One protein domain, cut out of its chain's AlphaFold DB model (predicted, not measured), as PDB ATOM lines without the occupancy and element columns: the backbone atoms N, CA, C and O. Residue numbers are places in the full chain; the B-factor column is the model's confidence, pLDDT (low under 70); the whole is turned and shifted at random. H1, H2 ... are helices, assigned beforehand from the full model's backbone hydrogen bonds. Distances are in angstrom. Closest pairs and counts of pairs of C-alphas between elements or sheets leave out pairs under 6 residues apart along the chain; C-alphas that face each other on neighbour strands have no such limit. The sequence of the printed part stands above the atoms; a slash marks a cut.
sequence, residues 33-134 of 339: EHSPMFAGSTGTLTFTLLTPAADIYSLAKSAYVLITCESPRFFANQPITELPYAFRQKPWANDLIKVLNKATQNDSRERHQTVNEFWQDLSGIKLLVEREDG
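AT A GLANCE: This is residues 33 to 134 of the 339 residues of the protein "SH3 domain-containing protein" of Acidobacteria bacterium (UniProt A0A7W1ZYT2). Three helices lie side by side in a small group, their centres making a triangle and their lines at shallow tilts, H1 and H3 running the same way and H2 the opposite way, while a long loop of residues 33 to 51 leads into H1 and sticks out at one end with residues 39 to 45. Between H1 and H2 a second long loop, residues 69 to 92, runs back and then returns before H2 begins. The printed part has 102 residues with three named helices, in the order H1, H2, H3, and no named strand; the class is all helix, though under half of the residues, 47 of 102, are in named elements. The whole is only just compact, close to loose, with a radius of gyration of the C-alphas of 15.1 A. Its C-alphas span 55 by 27 by 17 A, only just a rod, the length running from the loop at one end to the last turns of H3 at the other.

HOW THE PARTS SIT: H1, residues 52 to 68, touches H2, residues 93 to 103; their closest C-alphas, those of Tyr 57 and Ala 103, are 5.5 A apart. The two run opposite ways at a shallow tilt of 26 degrees and form a helical hairpin. H2 also touches H3, residues 115 to 133, which meets it with residues 118 to 125 alone; their closest C-alphas, those of Val 99 and Asp 121, are 6.4 A apart. H2 and H3 form a second helical hairpin, opposite ways at a shallow tilt of 7 degrees. H1 and H3 are close but not clearly touching, with the C-alphas of Ile 56 and Val 115 closest at 6.6 A; they run the same way at a shallow tilt of 19 degrees. Every O i to N i+4 pair is within hydrogen-bond range in H1 and H2, and 10 of 15 are in H3.

IN THESE COORDINATES: H1 begins at C-alpha 52, (147.464, 65.097, 115.052), and measures 24.5 A from first to last C-alpha. H2, residues 93 to 103, measures 15.3 A and begins at C-alpha 93, (140.028, 75.451, 137.658). H3, the longest helix with 19 residues, measures 27.0 A, has a kink of 25 degrees near residue 122, and ends at C-alpha 133, (138.472, 65.088, 148.171).

THE WHOLE: The two C-alphas farthest apart are those of Gly 43 and Gly 134, 55.8 A. The printed part, residues 33 to 134, has no cut. Both links are long, with 24 residues between H1 and H2 and 11 between H2 and H3. The mean pLDDT of the printed part is 84.5; residues 36 to 50 and 131 to 134 of the model are under 70.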
ATOM      1  N   GLU A  33     140.891  75.533 111.287       80.94
ATOM      2  CA  GLU A  33     141.383  75.111 109.968       80.94
ATOM      3  C   GLU A  33     140.480  74.079 109.268       80.94
ATOM      4  O   GLU A  33     140.503  73.950 108.042       80.94
ATOM      5  N   HIS A  34     139.652  73.350 110.021       80.50
ATOM      6  CA  HIS A  34     138.696  72.382 109.475       80.50
ATOM      7  C   HIS A  34     137.305  72.998 109.261       80.50
ATOM      8  O   HIS A  34     136.440  72.368 108.645       80.50
ATOM      9  N   SER A  35     137.071  74.222 109.743       76.12
ATOM     10  CA  SER A  35     135.774  74.885 109.642       76.12
ATOM     11  C   SER A  35     135.550  75.473 108.244       76.12
ATOM     12  O   SER A  35     136.417  76.166 107.704       76.12
ATOM     13  N   PRO A  36     134.363  75.266 107.642       67.12
ATOM     14  CA  PRO A  36     134.042  75.816 106.328       67.12
ATOM     15  C   PRO A  36     133.972  77.350 106.324       67.12
ATOM     16  O   PRO A  36     134.109  77.954 105.265       67.12
ATOM     17  N   MET A  37     133.795  77.993 107.487       63.97
ATOM     18  CA  MET A  37     133.635  79.451 107.582       63.97
ATOM     19  C   MET A  37     134.937  80.231 107.371       63.97
ATOM     20  O   MET A  37     134.894  81.367 106.912       63.97
ATOM     21  N   PHE A  38     136.090  79.630 107.676       61.66
ATOM     22  CA  PHE A  38     137.398  80.288 107.547       61.66
ATOM     23  C   PHE A  38     138.102  79.966 106.225       61.66
ATOM     24  O   PHE A  38     139.177  80.486 105.950       61.66
ATOM     25  N   ALA A  39     137.480  79.151 105.371       54.47
ATOM     26  CA  ALA A  39     138.062  78.695 104.115       54.47
ATOM     27  C   ALA A  39     138.134  79.766 103.011       54.47
ATOM     28  O   ALA A  39     138.813  79.551 102.010       54.47
ATOM     29  N   GLY A  40     137.417  80.886 103.158       48.28
ATOM     30  CA  GLY A  40     137.261  81.894 102.104       48.28
ATOM     31  C   GLY A  40     138.034  83.199 102.303       48.28
ATOM     32  O   GLY A  40     138.099  83.985 101.366       48.28
ATOM     33  N   SER A  41     138.615  83.469 103.479       48.09
ATOM     34  CA  SER A  41     139.196  84.799 103.748       48.09
ATOM     35  C   SER A  41     140.554  85.041 103.081       48.09
ATOM     36  O   SER A  41     140.944  86.193 102.918       48.09
ATOM     37  N   THR A  42     141.268  83.990 102.668       46.38
ATOM     38  CA  THR A  42     142.623  84.102 102.096       46.38
ATOM     39  C   THR A  42     142.746  83.615 100.652       46.38
ATOM     40  O   THR A  42     143.859  83.589 100.134       46.38
ATOM     41  N   GLY A  43     141.652  83.221  99.981       39.62
ATOM     42  CA  GLY A  43     141.650  82.832  98.552       39.62
ATOM     43  C   GLY A  43     142.578  81.663  98.181       39.62
ATOM     44  O   GLY A  43     142.670  81.272  97.023       39.62
ATOM     45  N   THR A  44     143.259  81.087  99.166       40.12
ATOM     46  CA  THR A  44     144.221  80.012  99.009       40.12
ATOM     47  C   THR A  44     143.585  78.814  99.682       40.12
ATOM     48  O   THR A  44     143.323  78.848 100.885       40.12
ATOM     49  N   LEU A  45     143.313  77.754  98.921       43.50
ATOM     50  CA  LEU A  45     143.051  76.436  99.488       43.50
ATOM     51  C   LEU A  45     144.344  76.001 100.176       43.50
ATOM     52  O   LEU A  45     145.146  75.271  99.601       43.50
ATOM     53  N   THR A  46     144.613  76.507 101.379       45.78
ATOM     54  CA  THR A  46     145.675  75.956 102.201       45.78
ATOM     55  C   THR A  46     145.231  74.538 102.496       45.78
ATOM     56  O   THR A  46     144.349  74.311 103.327       45.78
ATOM     57  N   PHE A  47     145.810  73.590 101.764       49.56
ATOM     58  CA  PHE A  47     145.935  72.202 102.168       49.56
ATOM     59  C   PHE A  47     146.746  72.216 103.465       49.56
ATOM     60  O   PHE A  47     147.946  71.954 103.486       49.56
ATOM     61  N   THR A  48     146.129  72.668 104.557       56.44
ATOM     62  CA  THR A  48     146.715  72.563 105.881       56.44
ATOM     63  C   THR A  48     146.843  71.074 106.115       56.44
ATOM     64  O   THR A  48     145.831  70.374 106.123       56.44
ATOM     65  N   LEU A  49     148.082  70.587 106.193       62.91
ATOM     66  CA  LEU A  49     148.352  69.181 106.455       62.91
ATOM     67  C   LEU A  49     147.477  68.722 107.624       62.91
ATOM     68  O   LEU A  49     147.381  69.424 108.633       62.91
ATOM     69  N   LEU A  50     146.841  67.556 107.488       69.56
ATOM     70  CA  LEU A  50     146.162  66.941 108.620       69.56
ATOM     71  C   LEU A  50     147.209  66.673 109.700       69.56
ATOM     72  O   LEU A  50     148.093  65.834 109.535       69.56
ATOM     73  N   THR A  51     147.121  67.426 110.792       78.88
ATOM     74  CA  THR A  51     148.017  67.279 111.936       78.88
ATOM     75  C   THR A  51     147.302  66.514 113.047       78.88
ATOM     76  O   THR A  51     146.108  66.735 113.267       78.88
ATOM     77  N   PRO A  52     148.013  65.676 113.823       85.44
ATOM     78  CA  PRO A  52     147.464  65.097 115.052       85.44
ATOM     79  C   PRO A  52     146.942  66.155 116.046       85.44
ATOM     80  O   PRO A  52     146.068  65.872 116.864       85.44
ATOM     81  N   ALA A  53     147.431  67.397 115.955       90.25
ATOM     82  CA  ALA A  53     146.973  68.529 116.760       90.25
ATOM     83  C   ALA A  53     145.503  68.926 116.498       90.25
ATOM     84  O   ALA A  53     144.864  69.537 117.360       90.25
ATOM     85  N   ALA A  54     144.929  68.570 115.343       89.31
ATOM     86  CA  ALA A  54     143.500  68.746 115.071       89.31
ATOM     87  C   ALA A  54     142.626  67.794 115.915       89.31
ATOM     88  O   ALA A  54     141.585  68.198 116.447       89.31
ATOM     89  N   ASP A  55     143.075  66.550 116.102       90.50
ATOM     90  CA  ASP A  55     142.383  65.570 116.947       90.50
ATOM     91  C   ASP A  55     142.453  65.979 118.422       90.50
ATOM     92  O   ASP A  55     141.470  65.855 119.153       90.50
ATOM     93  N   ILE A  56     143.588  66.537 118.852       95.06
ATOM     94  CA  ILE A  56     143.781  67.029 120.222       95.06
ATOM     95  C   ILE A  56     142.846  68.205 120.530       95.06
ATOM     96  O   ILE A  56     142.258  68.241 121.611       95.06
ATOM     97  N   TYR A  57     142.635  69.118 119.580       94.50
ATOM     98  CA  TYR A  57     141.650  70.193 119.731       94.50
ATOM     99  C   TYR A  57     140.249  69.623 120.021       94.50
ATOM    100  O   TYR A  57     139.580  70.017 120.983       94.50
ATOM    101  N   SER A  58     139.826  68.640 119.223       92.81
ATOM    102  CA  SER A  58     138.516  67.987 119.361       92.81
ATOM    103  C   SER A  58     138.407  67.192 120.670       92.81
ATOM    104  O   SER A  58     137.363  67.191 121.336       92.81
ATOM    105  N   LEU A  59     139.506  66.554 121.082       94.44
ATOM    106  CA  LEU A  59     139.626  65.852 122.356       94.44
ATOM    107  C   LEU A  59     139.493  66.816 123.540       94.44
ATOM    108  O   LEU A  59     138.768  66.510 124.484       94.44
ATOM    109  N   ALA A  60     140.118  67.992 123.485       96.38
ATOM    110  CA  ALA A  60     140.023  69.008 124.532       96.38
ATOM    111  C   ALA A  60     138.596  69.565 124.668       96.38
ATOM    112  O   ALA A  60     138.084  69.693 125.782       96.38
ATOM    113  N   LYS A  61     137.903  69.814 123.548       95.50
ATOM    114  CA  LYS A  61     136.475  70.191 123.553       95.50
ATOM    115  C   LYS A  61     135.603  69.091 124.161       95.50
ATOM    116  O   LYS A  61     134.682  69.386 124.918       95.50
ATOM    117  N   SER A  62     135.916  67.830 123.875       94.19
ATOM    118  CA  SER A  62     135.222  66.679 124.465       94.19
ATOM    119  C   SER A  62     135.492  66.561 125.968       94.19
ATOM    120  O   SER A  62     134.563  66.345 126.742       94.19
ATOM    121  N   ALA A  63     136.737  66.768 126.405       94.38
ATOM    122  CA  ALA A  63     137.111  66.779 127.817       94.38
ATOM    123  C   ALA A  63     136.382  67.887 128.588       94.38
ATOM    124  O   ALA A  63     135.860  67.628 129.670       94.38
ATOM    125  N   TYR A  64     136.258  69.087 128.009       95.25
ATOM    126  CA  TYR A  64     135.449  70.167 128.577       95.25
ATOM    127  C   TYR A  64     134.003  69.721 128.823       95.25
ATOM    128  O   TYR A  64     133.498  69.894 129.932       95.25
ATOM    129  N   VAL A  65     133.354  69.098 127.829       94.62
ATOM    130  CA  VAL A  65     131.976  68.590 127.970       94.62
ATOM    131  C   VAL A  65     131.891  67.529 129.061       94.62
ATOM    132  O   VAL A  65     130.969  67.556 129.865       94.62
ATOM    133  N   LEU A  66     132.847  66.601 129.116       92.31
ATOM    134  CA  LEU A  66     132.838  65.517 130.100       92.31
ATOM    135  C   LEU A  66     133.039  66.014 131.536       92.31
ATOM    136  O   LEU A  66     132.450  65.450 132.453       92.31
ATOM    137  N   ILE A  67     133.865  67.043 131.733       90.62
ATOM    138  CA  ILE A  67     134.169  67.591 133.060       90.62
ATOM    139  C   ILE A  67     133.056  68.529 133.532       90.62
ATOM    140  O   ILE A  67     132.664  68.493 134.694       90.62
ATOM    141  N   THR A  68     132.564  69.388 132.639       92.19
ATOM    142  CA  THR A  68     131.631  70.460 133.009       92.19
ATOM    143  C   THR A  68     130.167  70.103 132.784       92.19
ATOM    144  O   THR A  68     129.291  70.795 133.293       92.19
ATOM    145  N   CYS A  69     129.894  69.044 132.017       92.19
ATOM    146  CA  CYS A  69     128.570  68.698 131.497       92.19
ATOM    147  C   CYS A  69     127.918  69.814 130.660       92.19
ATOM    148  O   CYS A  69     126.716  69.765 130.396       92.19
ATOM    149  N   GLU A  70     128.698  70.799 130.201       91.56
ATOM    150  CA  GLU A  70     128.223  71.909 129.381       91.56
ATOM    151  C   GLU A  70     128.789  71.859 127.963       91.56
ATOM    152  O   GLU A  70     129.895  71.390 127.695       91.56
ATOM    153  N   SER A  71     128.005  72.372 127.018       90.94
ATOM    154  CA  SER A  71     128.381  72.411 125.610       90.94
ATOM    155  C   SER A  71     129.300  73.612 125.324       90.94
ATOM    156  O   SER A  71     128.929  74.739 125.658       90.94
ATOM    157  N   PRO A  72     130.453  73.439 124.645       92.56
ATOM    158  CA  PRO A  72     131.403  74.518 124.361       92.56
ATOM    159  C   PRO A  72     130.952  75.416 123.193       92.56
ATOM    160  O   PRO A  72     131.780  75.878 122.409       92.56
ATOM    161  N   ARG A  73     129.641  75.678 123.054       90.31
ATOM    162  CA  ARG A  73     129.052  76.443 121.934       90.31
ATOM    163  C   ARG A  73     129.661  77.832 121.797       90.31
ATOM    164  O   ARG A  73     129.897  78.274 120.680       90.31
ATOM    165  N   PHE A  74     129.921  78.486 122.928       89.81
ATOM    166  CA  PHE A  74     130.523  79.819 122.983       89.81
ATOM    167  C   PHE A  74     131.960  79.849 122.451       89.81
ATOM    168  O   PHE A  74     132.420  80.896 122.019       89.81
ATOM    169  N   PHE A  75     132.636  78.699 122.420       92.06
ATOM    170  CA  PHE A  75     134.011  78.554 121.949       92.06
ATOM    171  C   PHE A  75     134.082  77.801 120.613       92.06
ATOM    172  O   PHE A  75     135.056  77.089 120.355       92.06
ATOM    173  N   ALA A  76     133.043  77.859 119.778       90.38
ATOM    174  CA  ALA A  76     133.095  77.244 118.455       90.38
ATOM    175  C   ALA A  76     134.206  77.905 117.621       90.38
ATOM    176  O   ALA A  76     134.207  79.124 117.453       90.38
ATOM    177  N   ASN A  77     135.144  77.105 117.101       88.62
ATOM    178  CA  ASN A  77     136.340  77.587 116.391       88.62
ATOM    179  C   ASN A  77     137.177  78.620 117.176       88.62
ATOM    180  O   ASN A  77     137.790  79.498 116.573       88.62
ATOM    181  N   GLN A  78     137.158  78.565 118.509       92.19
ATOM    182  CA  GLN A  78     137.927  79.462 119.370       92.19
ATOM    183  C   GLN A  78     138.526  78.700 120.558       92.19
ATOM    184  O   GLN A  78     137.959  77.685 120.988       92.19
ATOM    185  N   PRO A  79     139.626  79.195 121.147       95.50
ATOM    186  CA  PRO A  79     140.186  78.604 122.350       95.50
ATOM    187  C   PRO A  79     139.212  78.681 123.525       95.50
ATOM    188  O   PRO A  79     138.442  79.630 123.664       95.50
ATOM    189  N   ILE A  80     139.250  77.676 124.396       96.31
ATOM    190  CA  ILE A  80     138.517  77.701 125.663       96.31
ATOM    191  C   ILE A  80     139.254  78.658 126.600       96.31
ATOM    192  O   ILE A  80     140.420  78.440 126.926       96.31
ATOM    193  N   THR A  81     138.587  79.728 127.022       96.38
ATOM    194  CA  THR A  81     139.180  80.764 127.887       96.38
ATOM    195  C   THR A  81     138.604  80.769 129.295       96.38
ATOM    196  O   THR A  81     139.218  81.312 130.208       96.38
ATOM    197  N   GLU A  82     137.431  80.175 129.492       95.19
ATOM    198  CA  GLU A  82     136.750  80.160 130.780       95.19
ATOM    199  C   GLU A  82     135.999  78.847 131.004       95.19
ATOM    200  O   GLU A  82     135.654  78.127 130.066       95.19
ATOM    201  N   LEU A  83     135.748  78.547 132.279       94.81
ATOM    202  CA  LEU A  83     134.876  77.459 132.712       94.81
ATOM    203  C   LEU A  83     133.506  78.009 133.130       94.81
ATOM    204  O   LEU A  83     133.385  79.205 133.442       94.81
ATOM    205  N   PRO A  84     132.475  77.155 133.219       93.81
ATOM    206  CA  PRO A  84     131.177  77.556 133.744       93.81
ATOM    207  C   PRO A  84     131.262  78.032 135.191       93.81
ATOM    208  O   PRO A  84     132.153  77.630 135.944       93.81
ATOM    209  N   TYR A  85     130.310  78.875 135.595       90.56
ATOM    210  CA  TYR A  85     130.315  79.543 136.902       90.56
ATOM    211  C   TYR A  85     130.517  78.573 138.079       90.56
ATOM    212  O   TYR A  85     131.291  78.871 138.988       90.56
ATOM    213  N   ALA A  86     129.906  77.385 138.015       89.69
ATOM    214  CA  ALA A  86     130.001  76.349 139.044       89.69
ATOM    215  C   ALA A  86     131.432  75.830 139.294       89.69
ATOM    216  O   ALA A  86     131.736  75.366 140.391       89.69
ATOM    217  N   PHE A  87     132.319  75.925 138.299       89.69
ATOM    218  CA  PHE A  87     133.670  75.364 138.358       89.69
ATOM    219  C   PHE A  87     134.759  76.420 138.557       89.69
ATOM    220  O   PHE A  87     135.869  76.068 138.936       89.69
ATOM    221  N   ARG A  88     134.466  77.715 138.362       90.31
ATOM    222  CA  ARG A  88     135.475  78.797 138.417       90.31
ATOM    223  C   ARG A  88     136.198  78.920 139.756       90.31
ATOM    224  O   ARG A  88     137.334  79.369 139.780       90.31
ATOM    225  N   GLN A  89     135.536  78.551 140.851       89.06
ATOM    226  CA  GLN A  89     136.088  78.666 142.206       89.06
ATOM    227  C   GLN A  89     136.806  77.396 142.679       89.06
ATOM    228  O   GLN A  89     137.270  77.341 143.814       89.06
ATOM    229  N   LYS A  90     136.886  76.359 141.837       88.88
ATOM    230  CA  LYS A  90     137.606  75.133 142.182       88.88
ATOM    231  C   LYS A  90     139.119  75.380 142.146       88.88
ATOM    232  O   LYS A  90     139.589  76.083 141.249       88.88
ATOM    233  N   PRO A  91     139.909  74.783 143.052       88.12
ATOM    234  CA  PRO A  91     141.355  75.021 143.111       88.12
ATOM    235  C   PRO A  91     142.077  74.575 141.833       88.12
ATOM    236  O   PRO A  91     143.058  75.188 141.422       88.12
ATOM    237  N   TRP A  92     141.544  73.558 141.157       90.62
ATOM    238  CA  TRP A  92     142.053  73.039 139.890       90.62
ATOM    239  C   TRP A  92     141.588  73.812 138.644       90.62
ATOM    240  O   TRP A  92     142.049  73.532 137.536       90.62
ATOM    241  N   ALA A  93     140.671  74.775 138.785       92.38
ATOM    242  CA  ALA A  93     140.028  75.451 137.658       92.38
ATOM    243  C   ALA A  93     141.031  76.189 136.764       92.38
ATOM    244  O   ALA A  93     140.985  76.072 135.541       92.38
ATOM    245  N   ASN A  94     141.961  76.920 137.383       93.44
ATOM    246  CA  ASN A  94     142.955  77.715 136.666       93.44
ATOM    247  C   ASN A  94     143.885  76.838 135.825       93.44
ATOM    248  O   ASN A  94     144.222  77.200 134.700       93.44
ATOM    249  N   ASP A  95     144.283  75.681 136.351       94.00
ATOM    250  CA  ASP A  95     145.173  74.772 135.637       94.00
ATOM    251  C   ASP A  95     144.427  74.029 134.530       94.00
ATOM    252  O   ASP A  95     144.939  73.946 133.415       94.00
ATOM    253  N   LEU A  96     143.172  73.622 134.760       95.25
ATOM    254  CA  LEU A  96     142.331  73.084 133.689       95.25
ATOM    255  C   LEU A  96     142.156  74.084 132.544       95.25
ATOM    256  O   LEU A  96     142.297  73.702 131.383       95.25
ATOM    257  N   ILE A  97     141.896  75.360 132.847       96.00
ATOM    258  CA  ILE A  97     141.777  76.403 131.819       96.00
ATOM    259  C   ILE A  97     143.074  76.527 131.028       96.00
ATOM    260  O   ILE A  97     143.009  76.553 129.806       96.00
ATOM    261  N   LYS A  98     144.246  76.558 131.676       96.06
ATOM    262  CA  LYS A  98     145.535  76.643 130.963       96.06
ATOM    263  C   LYS A  98     145.720  75.486 129.982       96.06
ATOM    264  O   LYS A  98     146.083  75.718 128.830       96.06
ATOM    265  N   VAL A  99     145.443  74.257 130.424       96.69
ATOM    266  CA  VAL A  99     145.597  73.053 129.592       96.69
ATOM    267  C   VAL A  99     144.616  73.067 128.423       96.69
ATOM    268  O   VAL A  99     145.023  72.876 127.276       96.69
ATOM    269  N   LEU A 100     143.335  73.342 128.690       96.94
ATOM    270  CA  LEU A 100     142.304  73.409 127.655       96.94
ATOM    271  C   LEU A 100     142.556  74.555 126.672       96.94
ATOM    272  O   LEU A 100     142.378  74.367 125.471       96.94
ATOM    273  N   ASN A 101     143.002  75.717 127.151       97.50
ATOM    274  CA  ASN A 101     143.328  76.871 126.321       97.50
ATOM    275  C   ASN A 101     144.484  76.560 125.365       97.50
ATOM    276  O   ASN A 101     144.339  76.761 124.162       97.50
ATOM    277  N   LYS A 102     145.581  75.980 125.873       97.12
ATOM    278  CA  LYS A 102     146.719  75.531 125.054       97.12
ATOM    279  C   LYS A 102     146.281  74.506 124.003       97.12
ATOM    280  O   LYS A 102     146.583  74.661 122.824       97.12
ATOM    281  N   ALA A 103     145.507  73.496 124.399       96.94
ATOM    282  CA  ALA A 103     145.046  72.449 123.485       96.94
ATOM    283  C   ALA A 103     144.063  72.956 122.410       96.94
ATOM    284  O   ALA A 103     143.885  72.301 121.384       96.94
ATOM    285  N   THR A 104     143.426  74.109 122.634       96.25
ATOM    286  CA  THR A 104     142.422  74.690 121.728       96.25
ATOM    287  C   THR A 104     142.886  75.977 121.042       96.25
ATOM    288  O   THR A 104     142.052  76.738 120.558       96.25
ATOM    289  N   GLN A 105     144.199  76.223 120.963       95.50
ATOM    290  CA  GLN A 105     144.745  77.367 120.228       95.50
ATOM    291  C   GLN A 105     144.363  77.357 118.745       95.50
ATOM    292  O   GLN A 105     144.184  76.300 118.136       95.50
ATOM    293  N   ASN A 106     144.257  78.550 118.153       90.75
ATOM    294  CA  ASN A 106     143.904  78.684 116.740       90.75
ATOM    295  C   ASN A 106     145.018  78.143 115.836       90.75
ATOM    296  O   ASN A 106     144.732  77.378 114.917       90.75
ATOM    297  N   ASP A 107     146.279  78.471 116.129       88.75
ATOM    298  CA  ASP A 107     147.423  77.879 115.435       88.75
ATOM    299  C   ASP A 107     147.634  76.431 115.910       88.75
ATOM    300  O   ASP A 107     147.690  76.152 117.109       88.75
ATOM    301  N   SER A 108     147.751  75.492 114.970       89.38
ATOM    302  CA  SER A 108     147.987  74.074 115.266       89.38
ATOM    303  C   SER A 108     149.357  73.816 115.891       89.38
ATOM    304  O   SER A 108     149.515  72.834 116.616       89.38
ATOM    305  N   ARG A 109     150.333  74.699 115.659       90.38
ATOM    306  CA  ARG A 109     151.700  74.582 116.197       90.38
ATOM    307  C   ARG A 109     151.792  74.917 117.681       90.38
ATOM    308  O   ARG A 109     152.671  74.404 118.363       90.38
ATOM    309  N   GLU A 110     150.892  75.763 118.172       93.00
ATOM    310  CA  GLU A 110     150.852  76.185 119.577       93.00
ATOM    311  C   GLU A 110     150.113  75.184 120.477       93.00
ATOM    312  O   GLU A 110     150.211  75.244 121.705       93.00
ATOM    313  N   ARG A 111     149.388  74.238 119.869       94.44
ATOM    314  CA  ARG A 111     148.726  73.138 120.574       94.44
ATOM    315  C   ARG A 111     149.730  72.061 120.967       94.44
ATOM    316  O   ARG A 111     150.832  71.970 120.422       94.44
ATOM    317  N   HIS A 112     149.305  71.177 121.867       95.44
ATOM    318  CA  HIS A 112     150.010  69.919 122.102       95.44
ATOM    319  C   HIS A 112     150.108  69.130 120.797       95.44
ATOM    320  O   HIS A 112     149.127  69.010 120.060       95.44
ATOM    321  N   GLN A 113     151.285  68.577 120.524       92.25
ATOM    322  CA  GLN A 113     151.526  67.839 119.277       92.25
ATOM    323  C   GLN A 113     151.221  66.346 119.424       92.25
ATOM    324  O   GLN A 113     151.016  65.643 118.434       92.25
ATOM    325  N   THR A 114     151.169  65.846 120.664       93.69
ATOM    326  CA  THR A 114     150.877  64.439 120.956       93.69
ATOM    327  C   THR A 114     149.845  64.293 122.067       93.69
ATOM    328  O   THR A 114     149.764  65.107 122.988       93.69
ATOM    329  N   VAL A 115     149.078  63.200 122.015       92.38
ATOM    330  CA  VAL A 115     148.092  62.863 123.055       92.38
ATOM    331  C   VAL A 115     148.765  62.648 124.414       92.38
ATOM    332  O   VAL A 115     148.182  62.974 125.441       92.38
ATOM    333  N   ASN A 116     150.002  62.141 124.429       94.19
ATOM    334  CA  ASN A 116     150.758  61.937 125.663       94.19
ATOM    335  C   ASN A 116     151.108  63.264 126.346       94.19
ATOM    336  O   ASN A 116     150.970  63.358 127.559       94.19
ATOM    337  N   GLU A 117     151.511  64.282 125.579       94.94
ATOM    338  CA  GLU A 117     151.792  65.626 126.105       94.94
ATOM    339  C   GLU A 117     150.524  66.244 126.712       94.94
ATOM    340  O   GLU A 117     150.533  66.713 127.847       94.94
ATOM    341  N   PHE A 118     149.402  66.159 125.988       95.56
ATOM    342  CA  PHE A 118     148.107  66.616 126.492       95.56
ATOM    343  C   PHE A 118     147.686  65.868 127.768       95.56
ATOM    344  O   PHE A 118     147.232  66.479 128.736       95.56
ATOM    345  N   TRP A 119     147.863  64.545 127.797       93.44
ATOM    346  CA  TRP A 119     147.538  63.727 128.962       93.44
ATOM    347  C   TRP A 119     148.426  64.041 130.166       93.44
ATOM    348  O   TRP A 119     147.927  64.062 131.288       93.44
ATOM    349  N   GLN A 120     149.717  64.295 129.957       93.81
ATOM    350  CA  GLN A 120     150.642  64.661 131.026       93.81
ATOM    351  C   GLN A 120     150.181  65.946 131.723       93.81
ATOM    352  O   GLN A 120     150.036  65.952 132.948       93.81
ATOM    353  N   ASP A 121     149.842  66.973 130.946       92.88
ATOM    354  CA  ASP A 121     149.320  68.240 131.459       92.88
ATOM    355  C   ASP A 121     147.976  68.053 132.191       92.88
ATOM    356  O   ASP A 121     147.771  68.589 133.284       92.88
ATOM    357  N   LEU A 122     147.073  67.228 131.647       91.69
ATOM    358  CA  LEU A 122     145.781  66.934 132.275       91.69
ATOM    359  C   LEU A 122     145.927  66.100 133.563       91.69
ATOM    360  O   LEU A 122     145.179  66.283 134.523       91.69
ATOM    361  N   SER A 123     146.898  65.187 133.613       89.88
ATOM    362  CA  SER A 123     147.124  64.304 134.762       89.88
ATOM    363  C   SER A 123     147.582  65.059 136.012       89.88
ATOM    364  O   SER A 123     147.243  64.651 137.123       89.88
ATOM    365  N   GLY A 124     148.266  66.198 135.848       85.56
ATOM    366  CA  GLY A 124     148.636  67.073 136.961       85.56
ATOM    367  C   GLY A 124     147.420  67.618 137.717       85.56
ATOM    368  O   GLY A 124     147.460  67.759 138.937       85.56
ATOM    369  N   ILE A 125     146.302  67.833 137.017       87.81
ATOM    370  CA  ILE A 125     145.049  68.320 137.609       87.81
ATOM    371  C   ILE A 125     144.407  67.259 138.505       87.81
ATOM    372  O   ILE A 125     143.881  67.580 139.569       87.81
ATOM    373  N   LYS A 126     144.493  65.984 138.115       81.19
ATOM    374  CA  LYS A 126     143.958  64.867 138.903       81.19
ATOM    375  C   LYS A 126     144.566  64.825 140.312       81.19
ATOM    376  O   LYS A 126     143.831  64.645 141.276       81.19
ATOM    377  N   LEU A 127     145.870  65.077 140.437       79.31
ATOM    378  CA  LEU A 127     146.558  65.123 141.734       79.31
ATOM    379  C   LEU A 127     146.046  66.254 142.641       79.31
ATOM    380  O   LEU A 127     146.052  66.116 143.863       79.31
ATOM    381  N   LEU A 128     145.613  67.376 142.057       79.56
ATOM    382  CA  LEU A 128     145.037  68.493 142.812       79.56
ATOM    383  C   LEU A 128     143.639  68.153 143.337       79.56
ATOM    384  O   LEU A 128     143.324  68.507 144.469       79.56
ATOM    385  N   VAL A 129     142.838  67.438 142.542       80.25
ATOM    386  CA  VAL A 129     141.504  66.957 142.941       80.25
ATOM    387  C   VAL A 129     141.612  65.909 144.054       80.25
ATOM    388  O   VAL A 129     140.954  66.029 145.081       80.25
ATOM    389  N   GLU A 130     142.501  64.920 143.904       74.06
ATOM    390  CA  GLU A 130     142.698  63.847 144.896       74.06
ATOM    391  C   GLU A 130     143.171  64.370 146.266       74.06
ATOM    392  O   GLU A 130     142.897  63.747 147.293       74.06
ATOM    393  N   ARG A 131     143.855  65.524 146.299       68.06
ATOM    394  CA  ARG A 131     144.282  66.187 147.540       68.06
ATOM    395  C   ARG A 131     143.128  66.880 148.277       68.06
ATOM    396  O   ARG A 131     143.213  67.027 149.493       68.06
ATOM    397  N   GLU A 132     142.096  67.327 147.563       65.50
ATOM    398  CA  GLU A 132     140.939  68.032 148.134       65.50
ATOM    399  C   GLU A 132     139.879  67.048 148.658       65.50
ATOM    400  O   GLU A 132     139.351  67.243 149.751       65.50
ATOM    401  N   ASP A 133     139.627  65.963 147.921       58.72
ATOM    402  CA  ASP A 133     138.472  65.088 148.171       58.72
ATOM    403  C   ASP A 133     138.751  63.890 149.095       58.72
ATOM    404  O   ASP A 133     137.832  63.125 149.372       58.72
ATOM    405  N   GLY A 134     139.976  63.727 149.612       53.72
ATOM    406  CA  GLY A 134     140.307  62.634 150.532       53.72
ATOM    407  C   GLY A 134     140.084  61.255 149.902       53.72
ATOM    408  O   GLY A 134     139.055  60.624 150.104       53.72
TER     409      GLY A 134